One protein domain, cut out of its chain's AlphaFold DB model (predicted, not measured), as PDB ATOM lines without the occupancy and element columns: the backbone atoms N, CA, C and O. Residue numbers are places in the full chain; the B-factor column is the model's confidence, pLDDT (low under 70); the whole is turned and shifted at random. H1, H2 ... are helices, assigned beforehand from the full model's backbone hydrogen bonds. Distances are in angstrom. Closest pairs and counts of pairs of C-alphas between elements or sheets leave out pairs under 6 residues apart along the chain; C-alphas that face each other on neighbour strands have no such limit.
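AT A GLANCE: This is residues 18 to 116 of the 119 residues of an uncharacterized protein of Pontiella desulfatans (UniProt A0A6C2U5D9). What shape does this domain have? The longest helix, H4, runs through the middle as a core; H3 and H6 fold back beside its first half, while H2 crosses it on the side opposite H6. H1 crosses H4 near its last residues, and the short H5 packs there too. What is it made of, and how large is it? The printed part has 99 residues, with six named helices in the order H1 to H6 and no named strand, and its class is all helix. It is compact, with a radius of gyration of the C-alphas of 12.9 A and spans of 34 by 30 by 25 A.

HOW THE PARTS SIT: Which helix is the hub? It is H4, residues 77 to 94, touching five other helices. Which helices run beside it? H6, residues 105 to 116, touches H4 at a shallow tilt of 14 degrees, opposite ways; the closest C-alphas, of Val 77 and Cys 112, are 5.9 A apart. H3, residues 59 to 70, touches H4 with residues 66 to 70 alone and forms a helical hairpin with it, at a shallow tilt of 25 degrees; the closest C-alphas, of Gly 70 and Leu 80, are 6.5 A apart. What else touches it? H2, residues 32 to 47, is about perpendicular to H4 at 76 degrees, with the closest C-alphas, of His 38 and Ala 86, 5.2 A apart. H1, residues 18 to 27, is about perpendicular to H4 at 74 degrees, with the C-alphas of Tyr 21 and Leu 90 closest at 6.9 A; H5, residues 99 to 102, touches H4 through Leu 92 and Pro 100, their C-alphas closest at 5.7 A. How do the helix backbones look? Every O i to N i+4 pair is within hydrogen-bond range in H1, H2, H3 and H4, and H5 is too short for such a pair; in H6 3 of 8 are, beside 6 of 9 O i to N i+3 pairs.

IN THESE COORDINATES: How long are the larger helices? H4 measures 25.2 A from first to last C-alpha, H2 22.5 A, H6 18.1 A, H3 16.3 A and H1 14.4 A. Where are the anchor points? C-alpha 18 of H1 is at (14.870, -38.632, 36.555), C-alpha 77 of H4 at (14.977, -38.316, 11.391), and C-alpha 116 of H6 at (15.816, -36.508, 5.055).

THE WHOLE: How far does it reach? The two C-alphas farthest apart, of Gly 19 and Lys 114, are 34.4 A apart. Is there a cut or a long link? The printed part has no cut, and the link from H2 to H3, 11 residues, is long. Where is confidence low? Residues 114 to 116 have pLDDT under 70, against a mean of 91.6 for the printed part.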
ATOM      1  N   TRP A  18      15.398 -37.916  37.716       94.75
ATOM      2  CA  TRP A  18      14.870 -38.632  36.555       94.75
ATOM      3  C   TRP A  18      13.446 -39.152  36.773       94.75
ATOM      4  O   TRP A  18      12.676 -39.189  35.817       94.75
ATOM      5  N   GLY A  19      13.073 -39.482  38.014       94.06
ATOM      6  CA  GLY A  19      11.688 -39.773  38.392       94.06
ATOM      7  C   GLY A  19      10.776 -38.574  38.142       94.06
ATOM      8  O   GLY A  19       9.809 -38.693  37.395       94.06
ATOM      9  N   LYS A  20      11.157 -37.391  38.641       95.69
ATOM     10  CA  LYS A  20      10.424 -36.140  38.385       95.69
ATOM     11  C   LYS A  20      10.321 -35.832  36.896       95.69
ATOM     12  O   LYS A  20       9.254 -35.464  36.418       95.69
ATOM     13  N   TYR A  21      11.404 -36.010  36.146       96.50
ATOM     14  CA  TYR A  21      11.376 -35.816  34.699       96.50
ATOM     15  C   TYR A  21      10.412 -36.791  33.998       96.50
ATOM     16  O   TYR A  21       9.664 -36.376  33.116       96.50
ATOM     17  N   ALA A  22      10.349 -38.057  34.419       94.12
ATOM     18  CA  ALA A  22       9.368 -39.014  33.904       94.12
ATOM     19  C   ALA A  22       7.918 -38.605  34.229       94.12
ATOM     20  O   ALA A  22       7.038 -38.733  33.378       94.12
ATOM     21  N   GLU A  23       7.665 -38.048  35.418       94.75
ATOM     22  CA  GLU A  23       6.355 -37.479  35.765       94.75
ATOM     23  C   GLU A  23       5.996 -36.286  34.870       94.75
ATOM     24  O   GLU A  23       4.842 -36.136  34.464       94.75
ATOM     25  N   LYS A  24       6.975 -35.441  34.519       95.88
ATOM     26  CA  LYS A  24       6.772 -34.349  33.561       95.88
ATOM     27  C   LYS A  24       6.440 -34.893  32.179       95.88
ATOM     28  O   LYS A  24       5.424 -34.493  31.629       95.88
ATOM     29  N   LEU A  25       7.205 -35.854  31.663       94.38
ATOM     30  CA  LEU A  25       6.917 -36.524  30.387       94.38
ATOM     31  C   LEU A  25       5.473 -37.050  30.316       94.38
ATOM     32  O   LEU A  25       4.799 -36.841  29.307       94.38
ATOM     33  N   ALA A  26       4.965 -37.638  31.402       93.06
ATOM     34  CA  ALA A  26       3.589 -38.127  31.464       93.06
ATOM     35  C   ALA A  26       2.543 -37.011  31.279       93.06
ATOM     36  O   ALA A  26       1.532 -37.234  30.614       93.06
ATOM     37  N   LYS A  27       2.799 -35.793  31.784       93.00
ATOM     38  CA  LYS A  27       1.926 -34.619  31.564       93.00
ATOM     39  C   LYS A  27       1.862 -34.191  30.098       93.00
ATOM     40  O   LYS A  27       0.849 -33.655  29.669       93.00
ATOM     41  N   TYR A  28       2.915 -34.475  29.335       90.62
ATOM     42  CA  TYR A  28       2.980 -34.256  27.888       90.62
ATOM     43  C   TYR A  28       2.488 -35.475  27.081       90.62
ATOM     44  O   TYR A  28       2.703 -35.544  25.874       90.62
ATOM     45  N   GLY A  29       1.844 -36.456  27.725       90.56
ATOM     46  CA  GLY A  29       1.310 -37.653  27.067       90.56
ATOM     47  C   GLY A  29       2.356 -38.727  26.746       90.56
ATOM     48  O   GLY A  29       2.044 -39.700  26.060       90.56
ATOM     49  N   VAL A  30       3.591 -38.591  27.240       88.56
ATOM     50  CA  VAL A  30       4.670 -39.567  27.034       88.56
ATOM     51  C   VAL A  30       4.753 -40.493  28.247       88.56
ATOM     52  O   VAL A  30       5.218 -40.099  29.312       88.56
ATOM     53  N   SER A  31       4.323 -41.747  28.095       85.75
ATOM     54  CA  SER A  31       4.260 -42.725  29.191       85.75
ATOM     55  C   SER A  31       4.814 -44.104  28.804       85.75
ATOM     56  O   SER A  31       5.176 -44.362  27.651       85.75
ATOM     57  N   GLY A  32       4.937 -44.990  29.798       85.75
ATOM     58  CA  GLY A  32       5.404 -46.368  29.620       85.75
ATOM     59  C   GLY A  32       6.780 -46.457  28.953       85.75
ATOM     60  O   GLY A  32       7.685 -45.671  29.242       85.75
ATOM     61  N   ARG A  33       6.924 -47.385  28.001       84.94
ATOM     62  CA  ARG A  33       8.184 -47.620  27.274       84.94
ATOM     63  C   ARG A  33       8.685 -46.383  26.514       84.94
ATOM     64  O   ARG A  33       9.892 -46.212  26.352       84.94
ATOM     65  N   ASN A  34       7.785 -45.502  26.073       84.06
ATOM     66  CA  ASN A  34       8.180 -44.266  25.398       84.06
ATOM     67  C   ASN A  34       8.840 -43.289  26.376       84.06
ATOM     68  O   ASN A  34       9.833 -42.658  26.016       84.06
ATOM     69  N   ALA A  35       8.351 -43.205  27.618       88.25
ATOM     70  CA  ALA A  35       8.966 -42.374  28.650       88.25
ATOM     71  C   ALA A  35      10.379 -42.857  28.993       88.25
ATOM     72  O   ALA A  35      11.301 -42.047  29.020       88.25
ATOM     73  N   GLU A  36      10.588 -44.168  29.150       89.31
ATOM     74  CA  GLU A  36      11.925 -44.737  29.381       89.31
ATOM     75  C   GLU A  36      12.919 -44.342  28.281       89.31
ATOM     76  O   GLU A  36      14.065 -43.979  28.556       89.31
ATOM     77  N   TRP A  37      12.469 -44.359  27.023       90.81
ATOM     78  CA  TRP A  37      13.293 -43.955  25.890       90.81
ATOM     79  C   TRP A  37      13.643 -42.459  25.934       90.81
ATOM     80  O   TRP A  37      14.798 -42.094  25.713       90.81
ATOM     81  N   HIS A  38      12.689 -41.589  26.281       91.50
ATOM     82  CA  HIS A  38      12.934 -40.147  26.430       91.50
ATOM     83  C   HIS A  38      13.860 -39.835  27.610       91.50
ATOM     84  O   HIS A  38      14.758 -39.002  27.477       91.50
ATOM     85  N   VAL A  39      13.687 -40.526  28.741       93.81
ATOM     86  CA  VAL A  39      14.589 -40.444  29.899       93.81
ATOM     87  C   VAL A  39      16.003 -40.815  29.483       93.81
ATOM     88  O   VAL A  39      16.935 -40.066  29.766       93.81
ATOM     89  N   ARG A  40      16.171 -41.909  28.737       92.81
ATOM     90  CA  ARG A  40      17.483 -42.314  28.233       92.81
ATOM     91  C   ARG A  40      18.116 -41.252  27.329       92.81
ATOM     92  O   ARG A  40      19.299 -40.973  27.481       92.81
ATOM     93  N   ARG A  41      17.360 -40.631  26.418       93.94
ATOM     94  CA  ARG A  41      17.898 -39.567  25.545       93.94
ATOM     95  C   ARG A  41      18.303 -38.314  26.308       93.94
ATOM     96  O   ARG A  41      19.354 -37.744  26.027       93.94
ATOM     97  N   ALA A  42      17.499 -37.912  27.285       95.69
ATOM     98  CA  ALA A  42      17.838 -36.805  28.169       95.69
ATOM     99  C   ALA A  42      19.086 -37.123  29.015       95.69
ATOM    100  O   ALA A  42      19.953 -36.271  29.176       95.69
ATOM    101  N   GLN A  43      19.221 -38.362  29.497       94.38
ATOM    102  CA  GLN A  43      20.412 -38.833  30.208       94.38
ATOM    103  C   GLN A  43      21.664 -38.811  29.336       94.38
ATOM    104  O   GLN A  43      22.692 -38.318  29.784       94.38
ATOM    105  N   GLU A  44      21.586 -39.320  28.103       93.19
ATOM    106  CA  GLU A  44      22.699 -39.297  27.143       93.19
ATOM    107  C   GLU A  44      23.209 -37.863  26.925       93.19
ATOM    108  O   GLU A  44      24.416 -37.638  26.948       93.19
ATOM    109  N   PHE A  45      22.300 -36.891  26.817       95.19
ATOM    110  CA  PHE A  45      22.659 -35.477  26.737       95.19
ATOM    111  C   PHE A  45      23.316 -34.958  28.026       95.19
ATOM    112  O   PHE A  45      24.423 -34.431  27.978       95.19
ATOM    113  N   VAL A  46      22.662 -35.126  29.184       94.25
ATOM    114  CA  VAL A  46      23.139 -34.582  30.470       94.25
ATOM    115  C   VAL A  46      24.478 -35.186  30.887       94.25
ATOM    116  O   VAL A  46      25.346 -34.478  31.390       94.25
ATOM    117  N   TYR A  47      24.671 -36.487  30.679       91.75
ATOM    118  CA  TYR A  47      25.927 -37.157  31.009       91.75
ATOM    119  C   TYR A  47      27.057 -36.815  30.030       91.75
ATOM    120  O   TYR A  47      28.216 -37.013  30.377       91.75
ATOM    121  N   GLY A  48      26.732 -36.282  28.848       91.50
ATOM    122  CA  GLY A  48      27.695 -35.780  27.868       91.50
ATOM    123  C   GLY A  48      28.097 -34.315  28.056       91.50
ATOM    124  O   GLY A  48      28.785 -33.778  27.200       91.50
ATOM    125  N   LEU A  49      27.666 -33.643  29.130       90.31
ATOM    126  CA  LEU A  49      27.971 -32.227  29.374       90.31
ATOM    127  C   LEU A  49      29.410 -31.955  29.870       90.31
ATOM    128  O   LEU A  49      29.722 -30.810  30.172       90.31
ATOM    129  N   ASP A  50      30.280 -32.966  29.985       81.81
ATOM    130  CA  ASP A  50      31.704 -32.835  30.365       81.81
ATOM    131  C   ASP A  50      31.972 -31.890  31.560       81.81
ATOM    132  O   ASP A  50      32.886 -31.070  31.567       81.81
ATOM    133  N   GLY A  51      31.147 -31.999  32.608       82.62
ATOM    134  CA  GLY A  51      31.262 -31.187  33.827       82.62
ATOM    135  C   GLY A  51      30.471 -29.874  33.809       82.62
ATOM    136  O   GLY A  51      30.345 -29.229  34.853       82.62
ATOM    137  N   LEU A  52      29.863 -29.505  32.679       90.62
ATOM    138  CA  LEU A  52      28.891 -28.419  32.608       90.62
ATOM    139  C   LEU A  52      27.592 -28.827  33.320       90.62
ATOM    140  O   LEU A  52      27.058 -29.924  33.147       90.62
ATOM    141  N   LYS A  53      27.059 -27.925  34.146       92.19
ATOM    142  CA  LYS A  53      25.755 -28.126  34.787       92.19
ATOM    143  C   LYS A  53      24.646 -27.930  33.758       92.19
ATOM    144  O   LYS A  53      24.729 -27.024  32.939       92.19
ATOM    145  N   LEU A  54      23.560 -28.693  33.873       94.50
ATOM    146  CA  LEU A  54      22.391 -28.537  32.999       94.50
ATOM    147  C   LEU A  54      21.849 -27.089  32.989       94.50
ATOM    148  O   LEU A  54      21.593 -26.546  31.923       94.50
ATOM    149  N   ASN A  55      21.791 -26.432  34.157       94.94
ATOM    150  CA  ASN A  55      21.410 -25.015  34.317       94.94
ATOM    151  C   ASN A  55      22.460 -23.998  33.814       94.94
ATOM    152  O   ASN A  55      22.314 -22.805  34.042       94.94
ATOM    153  N   ALA A  56      23.541 -24.442  33.177       95.25
ATOM    154  CA  ALA A  56      24.536 -23.575  32.545       95.25
ATOM    155  C   ALA A  56      24.614 -23.801  31.026       95.25
ATOM    156  O   ALA A  56      25.444 -23.198  30.349       95.25
ATOM    157  N   VAL A  57      23.766 -24.679  30.482       96.50
ATOM    158  CA  VAL A  57      23.721 -24.961  29.049       96.50
ATOM    159  C   VAL A  57      23.065 -23.799  28.308       96.50
ATOM    160  O   VAL A  57      21.970 -23.359  28.659       96.50
ATOM    161  N   SER A  58      23.721 -23.332  27.247       96.25
ATOM    162  CA  SER A  58      23.173 -22.345  26.317       96.25
ATOM    163  C   SER A  58      22.407 -23.010  25.171       96.25
ATOM    164  O   SER A  58      22.671 -24.159  24.806       96.25
ATOM    165  N   SER A  59      21.505 -22.259  24.534       96.25
ATOM    166  CA  SER A  59      20.829 -22.697  23.305       96.25
ATOM    167  C   SER A  59      21.822 -23.062  22.193       96.25
ATOM    168  O   SER A  59      21.644 -24.072  21.524       96.25
ATOM    169  N   ALA A  60      22.929 -22.323  22.059       95.88
ATOM    170  CA  ALA A  60      23.975 -22.603  21.071       95.88
ATOM    171  C   ALA A  60      24.664 -23.967  21.282       95.88
ATOM    172  O   ALA A  60      25.026 -24.650  20.317       95.88
ATOM    173  N   TYR A  61      24.833 -24.389  22.540       95.56
ATOM    174  CA  TYR A  61      25.340 -25.725  22.849       95.56
ATOM    175  C   TYR A  61      24.330 -26.799  22.430       95.56
ATOM    176  O   TYR A  61      24.703 -27.787  21.794       95.56
ATOM    177  N   LEU A  62      23.044 -26.595  22.746       96.06
ATOM    178  CA  LEU A  62      21.970 -27.499  22.332       96.06
ATOM    179  C   LEU A  62      21.902 -27.629  20.803       96.06
ATOM    180  O   LEU A  62      21.804 -28.747  20.291       96.06
ATOM    181  N   ASP A  63      21.993 -26.514  20.079       95.38
ATOM    182  CA  ASP A  63      22.034 -26.506  18.620       95.38
ATOM    183  C   ASP A  63      23.175 -27.373  18.107       95.38
ATOM    184  O   ASP A  63      22.924 -28.316  17.354       95.38
ATOM    185  N   SER A  64      24.395 -27.113  18.585       94.44
ATOM    186  CA  SER A  64      25.605 -27.852  18.210       94.44
ATOM    187  C   SER A  64      25.462 -29.352  18.474       94.44
ATOM    188  O   SER A  64      25.755 -30.169  17.599       94.44
ATOM    189  N   TYR A  65      24.941 -29.727  19.646       94.69
ATOM    190  CA  TYR A  65      24.681 -31.120  20.007       94.69
ATOM    191  C   TYR A  65      23.714 -31.798  19.026       94.69
ATOM    192  O   TYR A  65      24.013 -32.861  18.477       94.69
ATOM    193  N   LEU A  66      22.562 -31.174  18.769       94.31
ATOM    194  CA  LEU A  66      21.547 -31.709  17.857       94.31
ATOM    195  C   LEU A  66      22.064 -31.786  16.411       94.31
ATOM    196  O   LEU A  66      21.697 -32.691  15.661       94.31
ATOM    197  N   ASP A  67      22.931 -30.853  16.027       93.06
ATOM    198  CA  ASP A  67      23.558 -30.786  14.713       93.06
ATOM    199  C   ASP A  67      24.553 -31.930  14.486       93.06
ATOM    200  O   ASP A  67      24.582 -32.522  13.405       93.06
ATOM    201  N   VAL A  68      25.368 -32.256  15.492       92.50
ATOM    202  CA  VAL A  68      26.262 -33.422  15.463       92.50
ATOM    203  C   VAL A  68      25.441 -34.710  15.436       92.50
ATOM    204  O   VAL A  68      25.685 -35.596  14.611       92.50
ATOM    205  N   LEU A  69      24.415 -34.797  16.285       91.69
ATOM    206  CA  LEU A  69      23.566 -35.978  16.380       91.69
ATOM    207  C   LEU A  69      22.841 -36.271  15.059       91.69
ATOM    208  O   LEU A  69      22.840 -37.407  14.594       91.69
ATOM    209  N   GLY A  70      22.297 -35.242  14.407       90.19
ATOM    210  CA  GLY A  70      21.634 -35.376  13.109       90.19
ATOM    211  C   GLY A  70      22.562 -35.721  11.940       90.19
ATOM    212  O   GLY A  70      22.076 -36.178  10.910       90.19
ATOM    213  N   ARG A  71      23.881 -35.531  12.077       89.56
ATOM    214  CA  ARG A  71      24.889 -35.952  11.081       89.56
ATOM    215  C   ARG A  71      25.462 -37.341  11.368       89.56
ATOM    216  O   ARG A  71      26.267 -37.840  10.585       89.56
ATOM    217  N   THR A  72      25.076 -37.966  12.479       89.31
ATOM    218  CA  THR A  72      25.587 -39.285  12.856       89.31
ATOM    219  C   THR A  72      25.032 -40.349  11.902       89.31
ATOM    220  O   THR A  72      23.809 -40.491  11.799       89.31
ATOM    221  N   PRO A  73      25.891 -41.126  11.212       86.00
ATOM    222  CA  PRO A  73      25.439 -42.174  10.303       86.00
ATOM    223  C   PRO A  73      24.499 -43.166  10.996       86.00
ATOM    224  O   PRO A  73      24.776 -43.648  12.095       86.00
ATOM    225  N   GLY A  74      23.369 -43.469  10.353       84.69
ATOM    226  CA  GLY A  74      22.355 -44.385  10.886       84.69
ATOM    227  C   GLY A  74      21.390 -43.771  11.910       84.69
ATOM    228  O   GLY A  74      20.450 -44.454  12.324       84.69
ATOM    229  N   PHE A  75      21.563 -42.500  12.287       86.38
ATOM    230  CA  PHE A  75      20.619 -41.795  13.150       86.38
ATOM    231  C   PHE A  75      19.428 -41.279  12.333       86.38
ATOM    232  O   PHE A  75      19.568 -40.437  11.448       86.38
ATOM    233  N   LYS A  76      18.234 -41.818  12.591       89.25
ATOM    234  CA  LYS A  76      17.049 -41.550  11.762       89.25
ATOM    235  C   LYS A  76      16.375 -40.232  12.150       89.25
ATOM    236  O   LYS A  76      16.327 -39.878  13.325       89.25
ATOM    237  N   VAL A  77      15.734 -39.570  11.183       89.94
ATOM    238  CA  VAL A  77      14.977 -38.316  11.391       89.94
ATOM    239  C   VAL A  77      13.979 -38.429  12.546       89.94
ATOM    240  O   VAL A  77      13.942 -37.575  13.428       89.94
ATOM    241  N   TRP A  78      13.202 -39.513  12.598       89.00
ATOM    242  CA  TRP A  78      12.241 -39.715  13.682       89.00
ATOM    243  C   TRP A  78      12.920 -39.896  15.050       89.00
ATOM    244  O   TRP A  78      12.365 -39.459  16.051       89.00
ATOM    245  N   GLN A  79      14.129 -40.470  15.115       90.56
ATOM    246  CA  GLN A  79      14.891 -40.564  16.368       90.56
ATOM    247  C   GLN A  79      15.350 -39.177  16.822       90.56
ATOM    248  O   GLN A  79      15.273 -38.876  18.010       90.56
ATOM    249  N   LEU A  80      15.761 -38.313  15.889       92.50
ATOM    250  CA  LEU A  80      16.140 -36.930  16.187       92.50
ATOM    251  C   LEU A  80      14.963 -36.113  16.704       92.50
ATOM    252  O   LEU A  80      15.108 -35.414  17.702       92.50
ATOM    253  N   ARG A  81      13.773 -36.281  16.118       92.25
ATOM    254  CA  ARG A  81      12.545 -35.655  16.631       92.25
ATOM    255  C   ARG A  81      12.282 -36.035  18.080       92.25
ATOM    256  O   ARG A  81      12.010 -35.169  18.901       92.25
ATOM    257  N   GLN A  82      12.391 -37.320  18.407       91.19
ATOM    258  CA  GLN A  82      12.158 -37.794  19.770       91.19
ATOM    259  C   GLN A  82      13.218 -37.261  20.754       91.19
ATOM    260  O   GLN A  82      12.893 -36.947  21.895       91.19
ATOM    261  N   VAL A  83      14.475 -37.086  20.319       95.12
ATOM    262  CA  VAL A  83      15.497 -36.396  21.127       95.12
ATOM    263  C   VAL A  83      15.129 -34.932  21.347       95.12
ATOM    264  O   VAL A  83      15.193 -34.468  22.478       95.12
ATOM    265  N   ILE A  84      14.703 -34.214  20.305       95.69
ATOM    266  CA  ILE A  84      14.291 -32.810  20.427       95.69
ATOM    267  C   ILE A  84      13.114 -32.675  21.399       95.69
ATOM    268  O   ILE A  84      13.159 -31.812  22.269       95.69
ATOM    269  N   TYR A  85      12.108 -33.553  21.324       95.19
ATOM    270  CA  TYR A  85      10.998 -33.560  22.284       95.19
ATOM    271  C   TYR A  85      11.457 -33.832  23.720       95.19
ATOM    272  O   TYR A  85      11.034 -33.128  24.635       95.19
ATOM    273  N   ALA A  86      12.344 -34.810  23.925       96.12
ATOM    274  CA  ALA A  86      12.905 -35.079  25.246       96.12
ATOM    275  C   ALA A  86      13.649 -33.851  25.798       96.12
ATOM    276  O   ALA A  86      13.401 -33.419  26.921       96.12
ATOM    277  N   LEU A  87      14.526 -33.238  25.001       97.44
ATOM    278  CA  LEU A  87      15.292 -32.075  25.445       97.44
ATOM    279  C   LEU A  87      14.403 -30.848  25.661       97.44
ATOM    280  O   LEU A  87      14.613 -30.132  26.633       97.44
ATOM    281  N   ARG A  88      13.362 -30.654  24.845       97.50
ATOM    282  CA  ARG A  88      12.351 -29.611  25.053       97.50
ATOM    283  C   ARG A  88      11.728 -29.699  26.436       97.50
ATOM    284  O   ARG A  88      11.741 -28.721  27.174       97.50
ATOM    285  N   ILE A  89      11.207 -30.871  26.794       96.94
ATOM    286  CA  ILE A  89      10.544 -31.071  28.089       96.94
ATOM    287  C   ILE A  89      11.569 -30.965  29.221       96.94
ATOM    288  O   ILE A  89      11.283 -30.348  30.240       96.94
ATOM    289  N   LEU A  90      12.779 -31.507  29.039       97.81
ATOM    290  CA  LEU A  90      13.849 -31.399  30.031       97.81
ATOM    291  C   LEU A  90      14.165 -29.933  30.343       97.81
ATOM    292  O   LEU A  90      14.183 -29.548  31.508       97.81
ATOM    293  N   PHE A  91      14.399 -29.114  29.319       98.00
ATOM    294  CA  PHE A  91      14.767 -27.718  29.509       98.00
ATOM    295  C   PHE A  91      13.607 -26.874  30.040       98.00
ATOM    296  O   PHE A  91      13.810 -26.108  30.977       98.00
ATOM    297  N   LEU A  92      12.389 -27.050  29.522       97.25
ATOM    298  CA  LEU A  92      11.227 -26.288  29.989       97.25
ATOM    299  C   LEU A  92      10.814 -26.628  31.427       97.25
ATOM    300  O   LEU A  92      10.367 -25.750  32.155       97.25
ATOM    301  N   GLU A  93      10.929 -27.893  31.841       97.06
ATOM    302  CA  GLU A  93      10.338 -28.354  33.106       97.06
ATOM    303  C   GLU A  93      11.347 -28.587  34.230       97.06
ATOM    304  O   GLU A  93      10.949 -28.664  35.396       97.06
ATOM    305  N   MET A  94      12.626 -28.779  33.893       96.94
ATOM    306  CA  MET A  94      13.657 -29.216  34.843       96.94
ATOM    307  C   MET A  94      14.804 -28.214  35.003       96.94
ATOM    308  O   MET A  94      15.751 -28.510  35.735       96.94
ATOM    309  N   THR A  95      14.742 -27.059  34.333       96.25
ATOM    310  CA  THR A  95      15.764 -26.005  34.417       96.25
ATOM    311  C   THR A  95      15.146 -24.657  34.758       96.25
ATOM    312  O   THR A  95      13.957 -24.446  34.549       96.25
ATOM    313  N   GLU A  96      15.966 -23.752  35.286       94.94
ATOM    314  CA  GLU A  96      15.586 -22.366  35.605       94.94
ATOM    315  C   GLU A  96      16.091 -21.395  34.521       94.94
ATOM    316  O   GLU A  96      16.382 -20.235  34.789       94.94
ATOM    317  N   LEU A  97      16.284 -21.899  33.299       95.62
ATOM    318  CA  LEU A  97      16.794 -21.127  32.171       95.62
ATOM    319  C   LEU A  97      15.647 -20.378  31.484       95.62
ATOM    320  O   LEU A  97      14.566 -20.933  31.304       95.62
ATOM    321  N   ASP A  98      15.915 -19.161  31.008       95.25
ATOM    322  CA  ASP A  98      14.906 -18.345  30.313       95.25
ATOM    323  C   ASP A  98      14.798 -18.678  28.817       95.25
ATOM    324  O   ASP A  98      13.726 -18.616  28.210       95.25
ATOM    325  N   TRP A  99      15.918 -19.064  28.195       97.19
ATOM    326  CA  TRP A  99      15.974 -19.322  26.755       97.19
ATOM    327  C   TRP A  99      15.065 -20.460  26.260       97.19
ATOM    328  O   TRP A  99      14.584 -20.334  25.134       97.19
ATOM    329  N   PRO A 100      14.776 -21.550  27.008       97.44
ATOM    330  CA  PRO A 100      13.942 -22.640  26.507       97.44
ATOM    331  C   PRO A 100      12.539 -22.196  26.103       97.44
ATOM    332  O   PRO A 100      11.982 -22.760  25.165       97.44
ATOM    333  N   ALA A 101      11.974 -21.183  26.767       96.06
ATOM    334  CA  ALA A 101      10.661 -20.643  26.423       96.06
ATOM    335  C   ALA A 101      10.677 -19.833  25.114       96.06
ATOM    336  O   ALA A 101       9.691 -19.832  24.383       96.06
ATOM    337  N   ALA A 102      11.798 -19.174  24.808       96.00
ATOM    338  CA  ALA A 102      11.995 -18.375  23.597       96.00
ATOM    339  C   ALA A 102      12.637 -19.158  22.434       96.00
ATOM    340  O   ALA A 102      12.770 -18.633  21.329       96.00
ATOM    341  N   TYR A 103      13.070 -20.394  22.673       97.38
ATOM    342  CA  TYR A 103      13.751 -21.213  21.679       97.38
ATOM    343  C   TYR A 103      12.778 -21.761  20.630       97.38
ATOM    344  O   TYR A 103      11.707 -22.273  20.962       97.38
ATOM    345  N   ASP A 104      13.178 -21.709  19.358       96.19
ATOM    346  CA  ASP A 104      12.373 -22.183  18.230       96.19
ATOM    347  C   ASP A 104      12.394 -23.720  18.110       96.19
ATOM    348  O   ASP A 104      13.047 -24.322  17.250       96.19
ATOM    349  N   TRP A 105      11.674 -24.381  19.018       95.94
ATOM    350  CA  TRP A 105      11.542 -25.839  19.028       95.94
ATOM    351  C   TRP A 105      10.897 -26.381  17.749       95.94
ATOM    352  O   TRP A 105      11.302 -27.439  17.266       95.94
ATOM    353  N   GLU A 106       9.905 -25.674  17.204       94.50
ATOM    354  CA  GLU A 106       9.160 -26.117  16.023       94.50
ATOM    355  C   GLU A 106      10.009 -25.984  14.756       94.50
ATOM    356  O   GLU A 106      10.125 -26.949  14.000       94.50
ATOM    357  N   GLY A 107      10.715 -24.864  14.564       93.00
ATOM    358  CA  GLY A 107      11.670 -24.721  13.468       93.00
ATOM    359  C   GLY A 107      12.779 -25.770  13.526       93.00
ATOM    360  O   GLY A 107      13.156 -26.336  12.493       93.00
ATOM    361  N   ARG A 108      13.239 -26.135  14.732       91.94
ATOM    362  CA  ARG A 108      14.201 -27.233  14.919       91.94
ATOM    363  C   ARG A 108      13.619 -28.595  14.524       91.94
ATOM    364  O   ARG A 108      14.312 -29.388  13.880       91.94
ATOM    365  N   LEU A 109      12.359 -28.875  14.865       92.00
ATOM    366  CA  LEU A 109      11.661 -30.099  14.453       92.00
ATOM    367  C   LEU A 109      11.469 -30.151  12.930       92.00
ATOM    368  O   LEU A 109      11.804 -31.166  12.314       92.00
ATOM    369  N   SER A 110      11.017 -29.062  12.308       89.69
ATOM    370  CA  SER A 110      10.834 -28.966  10.853       89.69
ATOM    371  C   SER A 110      12.151 -29.097  10.082       89.69
ATOM    372  O   SER A 110      12.200 -29.717   9.018       89.69
ATOM    373  N   ALA A 111      13.258 -28.566  10.612       86.56
ATOM    374  CA  ALA A 111      14.577 -28.695   9.991       86.56
ATOM    375  C   ALA A 111      15.053 -30.158   9.879       86.56
ATOM    376  O   ALA A 111      15.829 -30.487   8.976       86.56
ATOM    377  N   CYS A 112      14.568 -31.052  10.749       82.69
ATOM    378  CA  CYS A 112      14.894 -32.479  10.694       82.69
ATOM    379  C   CYS A 112      14.276 -33.174   9.474       82.69
ATOM    380  O   CYS A 112      14.866 -34.111   8.941       82.69
ATOM    381  N   GLU A 113      13.106 -32.723   9.018       71.75
ATOM    382  CA  GLU A 113      12.382 -33.328   7.893       71.75
ATOM    383  C   GLU A 113      13.044 -32.996   6.553       71.75
ATOM    384  O   GLU A 113      13.214 -33.873   5.707       71.75
ATOM    385  N   LYS A 114      13.503 -31.748   6.391       65.81
ATOM    386  CA  LYS A 114      14.133 -31.269   5.151       65.81
ATOM    387  C   LYS A 114      15.454 -31.977   4.841       65.81
ATOM    388  O   LYS A 114      15.763 -32.220   3.681       65.81
ATOM    389  N   LYS A 115      16.223 -32.355   5.869       57.31
ATOM    390  CA  LYS A 115      17.496 -33.080   5.694       57.31
ATOM    391  C   LYS A 115      17.312 -34.545   5.267       57.31
ATOM    392  O   LYS A 115      18.256 -35.131   4.754       57.31
ATOM    393  N   GLY A 116      16.123 -35.127   5.450       52.16
ATOM    394  CA  GLY A 116      15.816 -36.508   5.055       52.16
ATOM    395  C   GLY A 116      15.382 -36.688   3.595       52.16
ATOM    396  O   GLY A 116      15.199 -37.823   3.175       52.16
TER     397      GLY A 116